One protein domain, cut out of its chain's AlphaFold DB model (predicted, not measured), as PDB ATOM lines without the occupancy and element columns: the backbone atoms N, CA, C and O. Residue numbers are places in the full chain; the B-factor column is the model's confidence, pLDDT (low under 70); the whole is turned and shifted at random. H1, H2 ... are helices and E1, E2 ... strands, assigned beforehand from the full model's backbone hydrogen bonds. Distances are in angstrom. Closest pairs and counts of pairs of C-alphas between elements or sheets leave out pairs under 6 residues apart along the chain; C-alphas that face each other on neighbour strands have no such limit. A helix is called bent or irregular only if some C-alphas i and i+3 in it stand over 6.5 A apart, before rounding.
ATOM      1  N   GLU A  83     322.528 308.505 292.589       95.94
ATOM      2  CA  GLU A  83     322.450 309.049 293.946       95.94
ATOM      3  C   GLU A  83     323.111 308.062 294.910       95.94
ATOM      4  O   GLU A  83     322.673 306.917 295.026       95.94
ATOM      5  N   LEU A  84     324.169 308.509 295.589       94.50
ATOM      6  CA  LEU A  84     324.851 307.742 296.626       94.50
ATOM      7  C   LEU A  84     324.368 308.198 298.004       94.50
ATOM      8  O   LEU A  84     324.412 309.389 298.319       94.50
ATOM      9  N   GLY A  85     323.960 307.244 298.834       88.94
ATOM     10  CA  GLY A  85     323.490 307.488 300.194       88.94
ATOM     11  C   GLY A  85     321.999 307.197 300.386       88.94
ATOM     12  O   GLY A  85     321.296 306.797 299.457       88.94
ATOM     13  N   PRO A  86     321.498 307.346 301.621       85.75
ATOM     14  CA  PRO A  86     320.142 306.950 301.966       85.75
ATOM     15  C   PRO A  86     319.088 307.831 301.285       85.75
ATOM     16  O   PRO A  86     319.178 309.057 301.278       85.75
ATOM     17  N   GLY A  87     318.019 307.192 300.804       86.25
ATOM     18  CA  GLY A  87     316.855 307.862 300.232       86.25
ATOM     19  C   GLY A  87     316.788 307.776 298.708       86.25
ATOM     20  O   GLY A  87     317.236 306.813 298.093       86.25
ATOM     21  N   GLY A  88     316.131 308.757 298.099       91.62
ATOM     22  CA  GLY A  88     315.873 308.802 296.655       91.62
ATOM     23  C   GLY A  88     315.451 310.192 296.183       91.62
ATOM     24  O   GLY A  88     314.739 310.339 295.184       91.62
ATOM     25  N   VAL A  89     315.772 311.217 296.977       95.12
ATOM     26  CA  VAL A  89     315.244 312.568 296.775       95.12
ATOM     27  C   VAL A  89     315.933 313.203 295.576       95.12
ATOM     28  O   VAL A  89     315.247 313.800 294.739       95.12
ATOM     29  N   LEU A  90     317.255 313.043 295.450       96.69
ATOM     30  CA  LEU A  90     318.011 313.580 294.320       96.69
ATOM     31  C   LEU A  90     317.635 312.856 293.026       96.69
ATOM     32  O   LEU A  90     317.369 313.519 292.026       96.69
ATOM     33  N   THR A  91     317.479 311.531 293.069       96.00
ATOM     34  CA  THR A  91     316.967 310.704 291.965       96.00
ATOM     35  C   THR A  91     315.599 311.205 291.505       96.00
ATOM     36  O   THR A  91     315.363 311.418 290.315       96.00
ATOM     37  N   GLY A  92     314.681 311.447 292.446       95.75
ATOM     38  CA  GLY A  92     313.361 311.994 292.141       95.75
ATOM     39  C   GLY A  92     313.418 313.405 291.547       95.75
ATOM     40  O   GLY A  92     312.648 313.720 290.641       95.75
ATOM     41  N   MET A  93     314.321 314.261 292.034       96.88
ATOM     42  CA  MET A  93     314.533 315.601 291.478       96.88
ATOM     43  C   MET A  93     315.126 315.559 290.068       96.88
ATOM     44  O   MET A  93     314.662 316.321 289.220       96.88
ATOM     45  N   ALA A  94     316.075 314.660 289.799       97.00
ATOM     46  CA  ALA A  94     316.645 314.450 288.472       97.00
ATOM     47  C   ALA A  94     315.554 314.056 287.470       97.00
ATOM     48  O   ALA A  94     315.356 314.764 286.486       97.00
ATOM     49  N   LYS A  95     314.741 313.038 287.793       95.69
ATOM     50  CA  LYS A  95     313.622 312.580 286.942       95.69
ATOM     51  C   LYS A  95     312.590 313.665 286.626       95.69
ATOM     52  O   LYS A  95     312.011 313.646 285.552       95.69
ATOM     53  N   ARG A  96     312.327 314.585 287.563       96.81
ATOM     54  CA  ARG A  96     311.385 315.705 287.353       96.81
ATOM     55  C   ARG A  96     311.986 316.882 286.587       96.81
ATOM     56  O   ARG A  96     311.238 317.724 286.105       96.81
ATOM     57  N   THR A  97     313.310 317.004 286.582       97.31
ATOM     58  CA  THR A  97     314.016 318.139 285.973       97.31
ATOM     59  C   THR A  97     314.471 317.820 284.556       97.31
ATOM     60  O   THR A  97     314.465 318.707 283.710       97.31
ATOM     61  N   LEU A  98     314.887 316.575 284.325       96.88
ATOM     62  CA  LEU A  98     315.512 316.108 283.098       96.88
ATOM     63  C   LEU A  98     314.680 314.970 282.505       96.88
ATOM     64  O   LEU A  98     314.726 313.830 282.984       96.88
ATOM     65  N   ASP A  99     313.927 315.281 281.456       93.12
ATOM     66  CA  ASP A  99     313.099 314.299 280.763       93.12
ATOM     67  C   ASP A  99     313.967 313.199 280.139       93.12
ATOM     68  O   ASP A  99     314.962 313.461 279.466       93.12
ATOM     69  N   GLY A 100     313.596 311.939 280.379       88.50
ATOM     70  CA  GLY A 100     314.288 310.780 279.809       88.50
ATOM     71  C   GLY A 100     315.650 310.447 280.430       88.50
ATOM     72  O   GLY A 100     316.298 309.509 279.964       88.50
ATOM     73  N   CYS A 101     316.088 311.149 281.485       93.06
ATOM     74  CA  CYS A 101     317.331 310.788 282.166       93.06
ATOM     75  C   CYS A 101     317.236 309.403 282.830       93.06
ATOM     76  O   CYS A 101     316.211 309.018 283.407       93.06
ATOM     77  N   LYS A 102     318.335 308.647 282.790       93.69
ATOM     78  CA  LYS A 102     318.477 307.408 283.560       93.69
ATOM     79  C   LYS A 102     318.940 307.770 284.967       93.69
ATOM     80  O   LYS A 102     319.868 308.557 285.124       93.69
ATOM     81  N   SER A 103     318.328 307.194 286.000       94.31
ATOM     82  CA  SER A 103     318.783 307.431 287.373       94.31
ATOM     83  C   SER A 103     318.492 306.290 288.339       94.31
ATOM     84  O   SER A 103     317.457 305.622 288.231       94.31
ATOM     85  N   ILE A 104     319.406 306.090 289.291       95.25
ATOM     86  CA  ILE A 104     319.306 305.104 290.374       95.25
ATOM     87  C   ILE A 104     319.749 305.706 291.708       95.25
ATOM     88  O   ILE A 104     320.580 306.606 291.740       95.25
ATOM     89  N   SER A 105     319.217 305.156 292.799       95.88
ATOM     90  CA  SER A 105     319.728 305.365 294.156       95.88
ATOM     91  C   SER A 105     320.429 304.095 294.646       95.88
ATOM     92  O   SER A 105     319.956 302.981 294.363       95.88
ATOM     93  N   VAL A 106     321.549 304.288 295.339       95.81
ATOM     94  CA  VAL A 106     322.413 303.274 295.955       95.81
ATOM     95  C   VAL A 106     322.630 303.698 297.404       95.81
ATOM     96  O   VAL A 106     323.352 304.659 297.678       95.81
ATOM     97  N   ALA A 107     321.976 303.005 298.332       91.38
ATOM     98  CA  ALA A 107     321.907 303.422 299.731       91.38
ATOM     99  C   ALA A 107     322.620 302.453 300.676       91.38
ATOM    100  O   ALA A 107     323.072 302.860 301.747       91.38
ATOM    101  N   THR A 108     322.700 301.179 300.296       89.94
ATOM    102  CA  THR A 108     323.215 300.093 301.133       89.94
ATOM    103  C   THR A 108     324.284 299.287 300.396       89.94
ATOM    104  O   THR A 108     324.320 299.316 299.167       89.94
ATOM    105  N   PRO A 109     325.155 298.547 301.110       89.06
ATOM    106  CA  PRO A 109     326.120 297.654 300.466       89.06
ATOM    107  C   PRO A 109     325.477 296.638 299.510       89.06
ATOM    108  O   PRO A 109     326.044 296.356 298.458       89.06
ATOM    109  N   ASP A 110     324.270 296.161 299.824       89.50
ATOM    110  CA  ASP A 110     323.515 295.213 298.991       89.50
ATOM    111  C   ASP A 110     323.091 295.815 297.634       89.50
ATOM    112  O   ASP A 110     322.779 295.087 296.693       89.50
ATOM    113  N   ASP A 111     323.112 297.147 297.488       91.69
ATOM    114  CA  ASP A 111     322.841 297.824 296.214       91.69
ATOM    115  C   ASP A 111     324.039 297.782 295.239       91.69
ATOM    116  O   ASP A 111     323.923 298.275 294.113       91.69
ATOM    117  N   LEU A 112     325.194 297.226 295.630       90.94
ATOM    118  CA  LEU A 112     326.413 297.259 294.813       90.94
ATOM    119  C   LEU A 112     326.272 296.476 293.498       90.94
ATOM    120  O   LEU A 112     326.638 296.991 292.443       90.94
ATOM    121  N   ASP A 113     325.673 295.285 293.527       92.50
ATOM    122  CA  ASP A 113     325.466 294.474 292.315       92.50
ATOM    123  C   ASP A 113     324.551 295.187 291.308       92.50
ATOM    124  O   ASP A 113     324.768 295.174 290.091       92.50
ATOM    125  N   LYS A 114     323.537 295.883 291.831       92.94
ATOM    126  CA  LYS A 114     322.633 296.733 291.053       92.94
ATOM    127  C   LYS A 114     323.378 297.921 290.442       92.94
ATOM    128  O   LYS A 114     323.110 298.257 289.289       92.94
ATOM    129  N   LEU A 115     324.282 298.558 291.189       93.75
ATOM    130  CA  LEU A 115     325.113 299.652 290.687       93.75
ATOM    131  C   LEU A 115     326.003 299.185 289.530       93.75
ATOM    132  O   LEU A 115     325.995 299.823 288.481       93.75
ATOM    133  N   ILE A 116     326.712 298.065 289.698       91.62
ATOM    134  CA  ILE A 116     327.593 297.494 288.667       91.62
ATOM    135  C   ILE A 116     326.793 297.205 287.394       91.62
ATOM    136  O   ILE A 116     327.111 297.727 286.330       91.62
ATOM    137  N   THR A 117     325.672 296.491 287.531       92.44
ATOM    138  CA  THR A 117     324.778 296.182 286.404       92.44
ATOM    139  C   THR A 117     324.299 297.448 285.683       92.44
ATOM    140  O   THR A 117     324.169 297.474 284.459       92.44
ATOM    141  N   TRP A 118     324.008 298.516 286.431       92.81
ATOM    142  CA  TRP A 118     323.538 299.774 285.859       92.81
ATOM    143  C   TRP A 118     324.639 300.536 285.112       92.81
ATOM    144  O   TRP A 118     324.362 301.097 284.051       92.81
ATOM    145  N   ILE A 119     325.867 300.541 285.643       89.75
ATOM    146  CA  ILE A 119     327.040 301.135 284.988       89.75
ATOM    147  C   ILE A 119     327.352 300.381 283.693       89.75
ATOM    148  O   ILE A 119     327.495 301.018 282.655       89.75
ATOM    149  N   ASP A 120     327.359 299.047 283.718       87.50
ATOM    150  CA  ASP A 120     327.642 298.223 282.533       87.50
ATOM    151  C   ASP A 120     326.613 298.437 281.410       87.50
ATOM    152  O   ASP A 120     326.932 298.377 280.220       87.50
ATOM    153  N   ALA A 121     325.362 298.739 281.772       86.81
ATOM    154  CA  ALA A 121     324.300 299.063 280.820       86.81
ATOM    155  C   ALA A 121     324.410 300.482 280.222       86.81
ATOM    156  O   ALA A 121     323.694 300.820 279.269       86.81
ATOM    157  N   LEU A 122     325.261 301.342 280.782       77.25
ATOM    158  CA  LEU A 122     325.560 302.671 280.269       77.25
ATOM    159  C   LEU A 122     326.860 302.627 279.477       77.25
ATOM    160  O   LEU A 122     327.946 302.781 280.021       77.25
TER     161      LEU A 122
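What this domain is: This is residues 83 to 122 of the 211 residues of an uncharacterized protein of Acidimicrobium sp. BACL17 MAG-120823-bin42 (UniProt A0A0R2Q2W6). What shape does the printed part make? It is a flat zigzag of three parts side by side in a row, with strand E1 in the middle, helix H1 along one side of it and helix H2 along the other, the chain folding back after each part. The first residues, 83 to 84, pair in parallel with residues 105 to 106 of E1. How much is there, and how spread out is it? The printed part has 40 residues with two named helices and one named strand, in the order H1, E1, H2, and the class is mostly helix. It is only just compact, close to loose, with a radius of gyration of the C-alphas of 10.5 A and spans of 27 by 23 by 8 A.

Where its parts are: Where is the first helix? H1 holds residues 89 to 97, from C-alpha 89 at (315.244, 312.568, 296.775) to C-alpha 97, a length of 12.2 A. Where is the strand? E1 holds residues 102 to 106 and is 13.6 A long, from C-alpha 102 at (318.477, 307.408, 283.560) to C-alpha 106. Where is the last helix? H2 holds residues 109 to 120, is 18.0 A long and ends with C-alpha 120 at (327.642, 298.223, 282.533).

How they stand to each other: How near is H1 to E1? Six pairs of their C-alphas are within 8 A, and the closest C-alphas, those of Thr 91 and Ser 103, are 5.9 A apart. Does E1 have a neighbour strand? E1 pairs with no named strand, but residues 83 to 84 pair with its residues 105 to 106, parallel. Where is H2? Three pairs of C-alphas of E1 and H2 are within 8 A, the closest being those of Val 106 and Leu 115 at 6.9 A. H1 and H2 are apart. How are the helices' backbones? In H1 every O i to N i+4 pair is within hydrogen-bond range, and in H2 6 of 8 are. H2 is irregular, but only just: C-alphas 110 and 113 are 7.0 A apart.

The domain as a whole: How far does it reach? The two C-alphas farthest apart, those of Asp 99 and Pro 109, are 28.9 A from each other, and those of Glu 83 and Leu 122, the first and last printed, are 15.4 A apart. Is anything missing, or any link long? The printed part has no cut. The links from H1 to E1, of 4 residues, and from E1 to H2, of 2 residues, are both tight. How confident is the model? The mean pLDDT of the printed part is 92.4, and no printed residue is under 70.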